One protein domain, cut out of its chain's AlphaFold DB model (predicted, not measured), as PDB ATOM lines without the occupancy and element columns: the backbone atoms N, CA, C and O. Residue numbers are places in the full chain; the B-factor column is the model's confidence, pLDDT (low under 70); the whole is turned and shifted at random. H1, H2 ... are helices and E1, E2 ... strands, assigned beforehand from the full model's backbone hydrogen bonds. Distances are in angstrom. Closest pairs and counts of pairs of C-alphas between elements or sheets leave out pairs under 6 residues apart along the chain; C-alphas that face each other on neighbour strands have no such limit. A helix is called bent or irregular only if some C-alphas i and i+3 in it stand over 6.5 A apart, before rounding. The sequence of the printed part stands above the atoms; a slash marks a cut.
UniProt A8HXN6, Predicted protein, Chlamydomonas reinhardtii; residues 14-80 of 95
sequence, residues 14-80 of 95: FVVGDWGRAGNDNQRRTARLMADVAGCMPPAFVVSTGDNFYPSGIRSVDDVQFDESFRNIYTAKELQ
ATOM      1  N   PHE A  14      25.771 -22.846 208.281       95.25
ATOM      2  CA  PHE A  14      26.538 -21.602 208.355       95.25
ATOM      3  C   PHE A  14      25.992 -20.698 209.449       95.25
ATOM      4  O   PHE A  14      24.808 -20.746 209.775       95.25
ATOM      5  N   VAL A  15      26.863 -19.853 209.991       96.31
ATOM      6  CA  VAL A  15      26.520 -18.853 211.002       96.31
ATOM      7  C   VAL A  15      27.031 -17.504 210.514       96.31
ATOM      8  O   VAL A  15      28.198 -17.391 210.138       96.31
ATOM      9  N   VAL A  16      26.160 -16.497 210.486       96.25
ATOM     10  CA  VAL A  16      26.490 -15.136 210.042       96.25
ATOM     11  C   VAL A  16      25.812 -14.105 210.943       96.25
ATOM     12  O   VAL A  16      24.671 -14.293 211.350       96.25
ATOM     13  N   GLY A  17      26.506 -13.013 211.243       95.88
ATOM     14  CA  GLY A  17      25.999 -11.883 212.023       95.88
ATOM     15  C   GLY A  17      26.399 -10.560 211.386       95.88
ATOM     16  O   GLY A  17      27.212 -10.549 210.457       95.88
ATOM     17  N   ASP A  18      25.809  -9.469 211.869       96.62
ATOM     18  CA  ASP A  18      26.260  -8.099 211.600       96.62
ATOM     19  C   ASP A  18      26.366  -7.765 210.103       96.62
ATOM     20  O   ASP A  18      27.346  -7.166 209.648       96.62
ATOM     21  N   TRP A  19      25.382  -8.184 209.302       96.44
ATOM     22  CA  TRP A  19      25.564  -8.269 207.854       96.44
ATOM     23  C   TRP A  19      24.840  -7.206 207.023       96.44
ATOM     24  O   TRP A  19      25.390  -6.801 206.003       96.44
ATOM     25  N   GLY A  20      23.644  -6.739 207.385       96.69
ATOM     26  CA  GLY A  20      22.806  -5.993 206.430       96.69
ATOM     27  C   GLY A  20      23.185  -4.538 206.235       96.69
ATOM     28  O   GLY A  20      22.795  -3.693 207.039       96.69
ATOM     29  N   ARG A  21      23.911  -4.245 205.148       97.38
ATOM     30  CA  ARG A  21      24.358  -2.892 204.770       97.38
ATOM     31  C   ARG A  21      24.251  -2.648 203.257       97.38
ATOM     32  O   ARG A  21      25.163  -2.092 202.648       97.38
ATOM     33  N   ALA A  22      23.167  -3.099 202.621       97.19
ATOM     34  CA  ALA A  22      22.900  -2.933 201.182       97.19
ATOM     35  C   ALA A  22      24.047  -3.401 200.249       97.19
ATOM     36  O   ALA A  22      24.288  -2.864 199.163       97.19
ATOM     37  N   GLY A  23      24.805  -4.409 200.685       97.38
ATOM     38  CA  GLY A  23      25.964  -4.952 199.985       97.38
ATOM     39  C   GLY A  23      27.307  -4.278 200.284       97.38
ATOM     40  O   GLY A  23      28.323  -4.726 199.739       97.38
ATOM     41  N   ASN A  24      27.327  -3.253 201.138       97.94
ATOM     42  CA  ASN A  24      28.529  -2.542 201.584       97.94
ATOM     43  C   ASN A  24      29.231  -3.271 202.742       97.94
ATOM     44  O   ASN A  24      28.838  -4.371 203.115       97.94
ATOM     45  N   ASP A  25      30.317  -2.695 203.268       96.62
ATOM     46  CA  ASP A  25      31.032  -3.194 204.459       96.62
ATOM     47  C   ASP A  25      31.404  -4.681 204.384       96.62
ATOM     48  O   ASP A  25      31.203  -5.465 205.308       96.62
ATOM     49  N   ASN A  26      31.947  -5.083 203.235       97.25
ATOM     50  CA  ASN A  26      32.279  -6.467 202.895       97.25
ATOM     51  C   ASN A  26      31.090  -7.429 202.789       97.25
ATOM     52  O   ASN A  26      31.322  -8.587 202.457       97.25
ATOM     53  N   GLN A  27      29.838  -6.997 202.946       98.25
ATOM     54  CA  GLN A  27      28.679  -7.886 202.897       98.25
ATOM     55  C   GLN A  27      28.622  -8.713 201.600       98.25
ATOM     56  O   GLN A  27      28.522  -9.939 201.652       98.25
ATOM     57  N   ARG A  28      28.787  -8.084 200.421       98.19
ATOM     58  CA  ARG A  28      28.865  -8.816 199.135       98.19
ATOM     59  C   ARG A  28      30.057  -9.764 199.062       98.19
ATOM     60  O   ARG A  28      29.971 -10.817 198.436       98.19
ATOM     61  N   ARG A  29      31.186  -9.391 199.667       98.31
ATOM     62  CA  ARG A  29      32.380 -10.243 199.712       98.31
ATOM     63  C   ARG A  29      32.127 -11.469 200.589       98.31
ATOM     64  O   ARG A  29      32.438 -12.573 200.160       98.31
ATOM     65  N   THR A  30      31.513 -11.287 201.754       97.81
ATOM     66  CA  THR A  30      31.080 -12.370 202.642       97.81
ATOM     67  C   THR A  30      30.090 -13.290 201.936       97.81
ATOM     68  O   THR A  30      30.300 -14.496 201.940       97.81
ATOM     69  N   ALA A  31      29.082 -12.748 201.243       98.00
ATOM     70  CA  ALA A  31      28.120 -13.547 200.481       98.00
ATOM     71  C   ALA A  31      28.790 -14.417 199.399       98.00
ATOM     72  O   ALA A  31      28.449 -15.590 199.259       98.00
ATOM     73  N   ARG A  32      29.787 -13.878 198.679       98.25
ATOM     74  CA  ARG A  32      30.584 -14.646 197.704       98.25
ATOM     75  C   ARG A  32      31.381 -15.769 198.368       98.25
ATOM     76  O   ARG A  32      31.314 -16.897 197.909       98.25
ATOM     77  N   LEU A  33      32.065 -15.483 199.475       97.94
ATOM     78  CA  LEU A  33      32.827 -16.500 200.207       97.94
ATOM     79  C   LEU A  33      31.920 -17.593 200.786       97.94
ATOM     80  O   LEU A  33      32.269 -18.767 200.740       97.94
ATOM     81  N   MET A  34      30.742 -17.223 201.294       97.44
ATOM     82  CA  MET A  34      29.735 -18.194 201.722       97.44
ATOM     83  C   MET A  34      29.311 -19.092 200.555       97.44
ATOM     84  O   MET A  34      29.208 -20.300 200.740       97.44
ATOM     85  N   ALA A  35      29.105 -18.533 199.358       97.00
ATOM     86  CA  ALA A  35      28.773 -19.313 198.167       97.00
ATOM     87  C   ALA A  35      29.906 -20.272 197.757       97.00
ATOM     88  O   ALA A  35      29.641 -21.450 197.518       97.00
ATOM     89  N   ASP A  36      31.158 -19.805 197.753       97.31
ATOM     90  CA  ASP A  36      32.329 -20.637 197.439       97.31
ATOM     91  C   ASP A  36      32.445 -21.823 198.410       97.31
ATOM     92  O   ASP A  36      32.658 -22.965 197.997       97.31
ATOM     93  N   VAL A  37      32.243 -21.576 199.711       95.44
ATOM     94  CA  VAL A  37      32.255 -22.632 200.734       95.44
ATOM     95  C   VAL A  37      31.064 -23.578 200.562       95.44
ATOM     96  O   VAL A  37      31.251 -24.790 200.654       95.44
ATOM     97  N   ALA A  38      29.867 -23.064 200.263       93.88
ATOM     98  CA  ALA A  38      28.674 -23.878 200.025       93.88
ATOM     99  C   ALA A  38      28.802 -24.784 198.790       93.88
ATOM    100  O   ALA A  38      28.221 -25.869 198.772       93.88
ATOM    101  N   GLY A  39      29.599 -24.389 197.792       92.44
ATOM    102  CA  GLY A  39      29.921 -25.232 196.638       92.44
ATOM    103  C   GLY A  39      30.673 -26.515 197.010       92.44
ATOM    104  O   GLY A  39      30.516 -27.537 196.342       92.44
ATOM    105  N   CYS A  40      31.447 -26.486 198.097       90.50
ATOM    106  CA  CYS A  40      32.211 -27.634 198.592       90.50
ATOM    107  C   CYS A  40      31.530 -28.343 199.771       90.50
ATOM    108  O   CYS A  40      31.629 -29.562 199.904       90.50
ATOM    109  N   MET A  41      30.875 -27.580 200.645       90.81
ATOM    110  CA  MET A  41      30.234 -28.042 201.878       90.81
ATOM    111  C   MET A  41      28.831 -27.428 201.969       90.81
ATOM    112  O   MET A  41      28.657 -26.392 202.618       90.81
ATOM    113  N   PRO A  42      27.834 -28.030 201.295       90.50
ATOM    114  CA  PRO A  42      26.486 -27.479 201.234       90.50
ATOM    115  C   PRO A  42      25.852 -27.415 202.632       90.50
ATOM    116  O   PRO A  42      25.740 -28.455 203.289       90.50
ATOM    117  N   PRO A  43      25.426 -26.234 203.112       91.75
ATOM    118  CA  PRO A  43      24.763 -26.131 204.402       91.75
ATOM    119  C   PRO A  43      23.330 -26.674 204.331       91.75
ATOM    120  O   PRO A  43      22.609 -26.445 203.359       91.75
ATOM    121  N   ALA A  44      22.882 -27.340 205.394       90.81
ATOM    122  CA  ALA A  44      21.481 -27.711 205.586       90.81
ATOM    123  C   ALA A  44      20.612 -26.482 205.906       90.81
ATOM    124  O   ALA A  44      19.456 -26.406 205.495       90.81
ATOM    125  N   PHE A  45      21.178 -25.510 206.627       91.44
ATOM    126  CA  PHE A  45      20.557 -24.227 206.950       91.44
ATOM    127  C   PHE A  45      21.616 -23.161 207.270       91.44
ATOM    128  O   PHE A  45      22.803 -23.457 207.436       91.44
ATOM    129  N   VAL A  46      21.174 -21.908 207.372       95.06
ATOM    130  CA  VAL A  46      21.988 -20.766 207.804       95.06
ATOM    131  C   VAL A  46      21.346 -20.153 209.042       95.06
ATOM    132  O   VAL A  46      20.142 -19.909 209.060       95.06
ATOM    133  N   VAL A  47      22.150 -19.894 210.067       95.12
ATOM    134  CA  VAL A  47      21.739 -19.194 211.283       95.12
ATOM    135  C   VAL A  47      22.198 -17.747 211.188       95.12
ATOM    136  O   VAL A  47      23.391 -17.485 211.022       95.12
ATOM    137  N   SER A  48      21.256 -16.811 211.317       95.38
ATOM    138  CA  SER A  48      21.588 -15.404 211.535       95.38
ATOM    139  C   SER A  48      21.685 -15.119 213.030       95.38
ATOM    140  O   SER A  48      20.757 -15.448 213.770       95.38
ATOM    141  N   THR A  49      22.777 -14.508 213.486       96.06
ATOM    142  CA  THR A  49      22.988 -14.204 214.912       96.06
ATOM    143  C   THR A  49      22.485 -12.826 215.333       96.06
ATOM    144  O   THR A  49      22.511 -12.525 216.523       96.06
ATOM    145  N   GLY A  50      22.003 -12.000 214.400       92.31
ATOM    146  CA  GLY A  50      21.469 -10.668 214.687       92.31
ATOM    147  C   GLY A  50      22.099  -9.575 213.834       92.31
ATOM    148  O   GLY A  50      22.921  -9.850 212.960       92.31
ATOM    149  N   ASP A  51      21.672  -8.335 214.081       93.81
ATOM    150  CA  ASP A  51      22.159  -7.147 213.374       93.81
ATOM    151  C   ASP A  51      22.004  -7.253 211.846       93.81
ATOM    152  O   ASP A  51      22.886  -6.980 211.030       93.81
ATOM    153  N   ASN A  52      20.798  -7.689 211.476       95.50
ATOM    154  CA  ASN A  52      20.417  -8.052 210.117       95.50
ATOM    155  C   ASN A  52      20.231  -6.848 209.188       95.50
ATOM    156  O   ASN A  52      20.279  -7.028 207.982       95.50
ATOM    157  N   PHE A  53      19.954  -5.652 209.721       97.06
ATOM    158  CA  PHE A  53      19.623  -4.460 208.931       97.06
ATOM    159  C   PHE A  53      20.102  -3.198 209.655       97.06
ATOM    160  O   PHE A  53      19.492  -2.756 210.631       97.06
ATOM    161  N   TYR A  54      21.204  -2.619 209.186       96.12
ATOM    162  CA  TYR A  54      21.753  -1.371 209.708       96.12
ATOM    163  C   TYR A  54      21.327  -0.158 208.869       96.12
ATOM    164  O   TYR A  54      21.170  -0.275 207.656       96.12
ATOM    165  N   PRO A  55      21.261   1.040 209.481       95.00
ATOM    166  CA  PRO A  55      21.569   1.306 210.892       95.00
ATOM    167  C   PRO A  55      20.378   1.129 211.842       95.00
ATOM    168  O   PRO A  55      20.577   1.110 213.052       95.00
ATOM    169  N   SER A  56      19.148   1.047 211.332       95.31
ATOM    170  CA  SER A  56      17.939   1.219 212.156       95.31
ATOM    171  C   SER A  56      16.901   0.106 212.012       95.31
ATOM    172  O   SER A  56      15.741   0.316 212.361       95.31
ATOM    173  N   GLY A  57      17.290  -1.067 211.513       94.88
ATOM    174  CA  GLY A  57      16.345  -2.145 211.253       94.88
ATOM    175  C   GLY A  57      15.455  -1.867 210.039       94.88
ATOM    176  O   GLY A  57      15.692  -0.927 209.279       94.88
ATOM    177  N   ILE A  58      14.406  -2.675 209.893       95.31
ATOM    178  CA  ILE A  58      13.327  -2.471 208.919       95.31
ATOM    179  C   ILE A  58      12.025  -2.085 209.621       95.31
ATOM    180  O   ILE A  58      11.809  -2.441 210.781       95.31
ATOM    181  N   ARG A  59      11.154  -1.355 208.925       92.75
ATOM    182  CA  ARG A  59       9.921  -0.778 209.492       92.75
ATOM    183  C   ARG A  59       8.653  -1.545 209.135       92.75
ATOM    184  O   ARG A  59       7.646  -1.402 209.824       92.75
ATOM    185  N   SER A  60       8.683  -2.328 208.064       95.19
ATOM    186  CA  SER A  60       7.545  -3.113 207.586       95.19
ATOM    187  C   SER A  60       8.018  -4.344 206.814       95.19
ATOM    188  O   SER A  60       9.207  -4.506 206.543       95.19
ATOM    189  N   VAL A  61       7.074  -5.217 206.456       92.50
ATOM    190  CA  VAL A  61       7.334  -6.383 205.594       92.50
ATOM    191  C   VAL A  61       7.734  -5.991 204.166       92.50
ATOM    192  O   VAL A  61       8.421  -6.754 203.499       92.50
ATOM    193  N   ASP A  62       7.370  -4.779 203.742       94.31
ATOM    194  CA  ASP A  62       7.656  -4.220 202.415       94.31
ATOM    195  C   ASP A  62       8.858  -3.256 202.422       94.31
ATOM    196  O   ASP A  62       9.044  -2.473 201.491       94.31
ATOM    197  N   ASP A  63       9.652  -3.241 203.495       96.31
ATOM    198  CA  ASP A  63      10.806  -2.349 203.592       96.31
ATOM    199  C   ASP A  63      11.866  -2.725 202.545       96.31
ATOM    200  O   ASP A  63      12.350  -3.860 202.503       96.31
ATOM    201  N   VAL A  64      12.264  -1.750 201.723       96.25
ATOM    202  CA  VAL A  64      13.235  -1.925 200.631       96.25
ATOM    203  C   VAL A  64      14.583  -2.463 201.116       96.25
ATOM    204  O   VAL A  64      15.264  -3.180 200.380       96.25
ATOM    205  N   GLN A  65      14.949  -2.208 202.378       96.00
ATOM    206  CA  GLN A  65      16.168  -2.765 202.965       96.00
ATOM    207  C   GLN A  65      16.175  -4.293 202.975       96.00
ATOM    208  O   GLN A  65      17.254  -4.888 202.950       96.00
ATOM    209  N   PHE A  66      15.008  -4.942 202.990       96.25
ATOM    210  CA  PHE A  66      14.941  -6.391 202.869       96.25
ATOM    211  C   PHE A  66      15.488  -6.862 201.516       96.25
ATOM    212  O   PHE A  66      16.286  -7.799 201.449       96.25
ATOM    213  N   ASP A  67      15.131  -6.180 200.431       96.38
ATOM    214  CA  ASP A  67      15.647  -6.512 199.107       96.38
ATOM    215  C   ASP A  67      17.110  -6.108 198.963       96.38
ATOM    216  O   ASP A  67      17.943  -6.914 198.541       96.38
ATOM    217  N   GLU A  68      17.449  -4.885 199.361       96.69
ATOM    218  CA  GLU A  68      18.794  -4.325 199.202       96.69
ATOM    219  C   GLU A  68      19.847  -5.038 200.051       96.69
ATOM    220  O   GLU A  68      20.976  -5.219 199.592       96.69
ATOM    221  N   SER A  69      19.494  -5.448 201.271       97.19
ATOM    222  CA  SER A  69      20.434  -6.058 202.216       97.19
ATOM    223  C   SER A  69      20.317  -7.574 202.301       97.19
ATOM    224  O   SER A  69      21.267  -8.196 202.760       97.19
ATOM    225  N   PHE A  70      19.220  -8.198 201.861       96.88
ATOM    226  CA  PHE A  70      19.079  -9.656 201.913       96.88
ATOM    227  C   PHE A  70      18.835 -10.274 200.532       96.88
ATOM    228  O   PHE A  70      19.753 -10.918 200.009       96.88
ATOM    229  N   ARG A  71      17.655 -10.067 199.915       94.19
ATOM    230  CA  ARG A  71      17.270 -10.809 198.690       94.19
ATOM    231  C   ARG A  71      18.264 -10.623 197.544       94.19
ATOM    232  O   ARG A  71      18.591 -11.595 196.874       94.19
ATOM    233  N   ASN A  72      18.786  -9.411 197.353       97.00
ATOM    234  CA  ASN A  72      19.699  -9.095 196.250       97.00
ATOM    235  C   ASN A  72      21.179  -9.360 196.574       97.00
ATOM    236  O   ASN A  72      22.032  -9.223 195.693       97.00
ATOM    237  N   ILE A  73      21.506  -9.737 197.815       98.00
ATOM    238  CA  ILE A  73      22.888  -9.973 198.256       98.00
ATOM    239  C   ILE A  73      23.229 -11.464 198.278       98.00
ATOM    240  O   ILE A  73      24.281 -11.857 197.774       98.00
ATOM    241  N   TYR A  74      22.341 -12.297 198.822       96.81
ATOM    242  CA  TYR A  74      22.569 -13.737 199.006       96.81
ATOM    243  C   TYR A  74      21.892 -14.568 197.905       96.81
ATOM    244  O   TYR A  74      21.112 -15.479 198.174       96.81
ATOM    245  N   THR A  75      22.186 -14.242 196.644       96.19
ATOM    246  CA  THR A  75      21.506 -14.793 195.453       96.19
ATOM    247  C   THR A  75      22.118 -16.082 194.902       96.19
ATOM    248  O   THR A  75      21.552 -16.694 193.995       96.19
ATOM    249  N   ALA A  76      23.278 -16.506 195.412       95.25
ATOM    250  CA  ALA A  76      23.962 -17.705 194.935       95.25
ATOM    251  C   ALA A  76      23.082 -18.954 195.107       95.25
ATOM    252  O   ALA A  76      22.464 -19.147 196.159       95.25
ATOM    253  N   LYS A  77      23.045 -19.818 194.082       93.88
ATOM    254  CA  LYS A  77      22.216 -21.038 194.071       93.88
ATOM    255  C   LYS A  77      22.601 -21.998 195.201       93.88
ATOM    256  O   LYS A  77      21.743 -22.687 195.738       93.88
ATOM    257  N   GLU A  78      23.877 -22.004 195.576       93.31
ATOM    258  CA  GLU A  78      24.455 -22.825 196.638       93.31
ATOM    259  C   GLU A  78      23.945 -22.419 198.029       93.31
ATOM    260  O   GLU A  78      23.958 -23.234 198.947       93.31
ATOM    261  N   LEU A  79      23.460 -21.182 198.184       93.19
ATOM    262  CA  LEU A  79      22.877 -20.675 199.431       93.19
ATOM    263  C   LEU A  79      21.352 -20.863 199.500       93.19
ATOM    264  O   LEU A  79      20.755 -20.605 200.543       93.19
ATOM    265  N   GLN A  80      20.716 -21.343 198.425       92.88
ATOM    266  CA  GLN A  80      19.276 -21.616 198.400       92.88
ATOM    267  C   GLN A  80      18.997 -23.011 198.976       92.88
ATOM    268  O   GLN A  80      18.790 -23.991 198.254       92.88
TER     269      GLN A  80
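Overview. This is residues 14 to 80 of the 95 residues of the protein "Predicted protein" of Chlamydomonas reinhardtii (UniProt A8HXN6). A small parallel ribbon of two short strands, E1 and E2, lies along one side, and the longer helix H1 runs back alongside it between the two strands in the chain, making a loose strand-helix-strand loop. The short helix H2 sits toward the end of the body where the strands finish, reached through the long winding stretch of residues 49 to 63, and residues 72 to 80 then run back toward the other end. The printed part has 67 residues, with two named strands and two named helices in the order E1, H1, E2, H2; the class is mixed, helices and strands, although under half of the residues are in named elements. The sheet has the order E1, E2 and is parallel. The whole is compact, with a radius of gyration of the C-alphas of 11.8 A, yet elongated in outline, spanning 36 by 21 by 19 A.

Arrangement. E1, residues 14 to 16, and E2, residues 45 to 48, are parallel neighbours with 18 degrees between their directions. C-alphas 14 and 46, which face each other, are 4.7 A apart. N 47 and O 14 are within hydrogen-bond range at 2.8 A, as are N 16 and O 47 at 3.0 A. With H1, residues 27 to 40, the strands form a strand-helix-strand unit, two parallel neighbour strands with a helix between them in the chain, and its crossover is right-handed. E1 and H1 are near each other, with no pair of C-alphas within 8 A but 7 pairs within 10 A. H2, residues 64 to 71, is apart from E1. H1 and H2 are only just apart, at a closest distance of 8.5 A. Every O i to N i+4 pair is within hydrogen-bond range in H2, and 9 of 10 are in H1.

Along the chain. E1 begins at C-alpha 14, at (26.538, -21.602, 208.355), and measures 6.7 A from first to last C-alpha. E2 measures 10.0 A. H1, the longest helix with 14 residues, measures 20.5 A and begins at C-alpha 27, at (28.679, -7.886, 202.897). H2 measures 9.9 A and ends at C-alpha 71, at (17.270, -10.809, 198.690). H2 is irregular, but only just: C-alphas 68 and 71 are 6.7 A apart.

Size, cuts and confidence. The two C-alphas farthest apart are those of Cys 40 and Arg 59, at 36.6 A. The printed part has no cut. The link from H1 to E2 is tight, with 4 residues, that from E1 to H1 is short, with 10, and that from E2 to H2 is long, with 15. The mean pLDDT of the printed part is 95.5, and no printed residue is under 70.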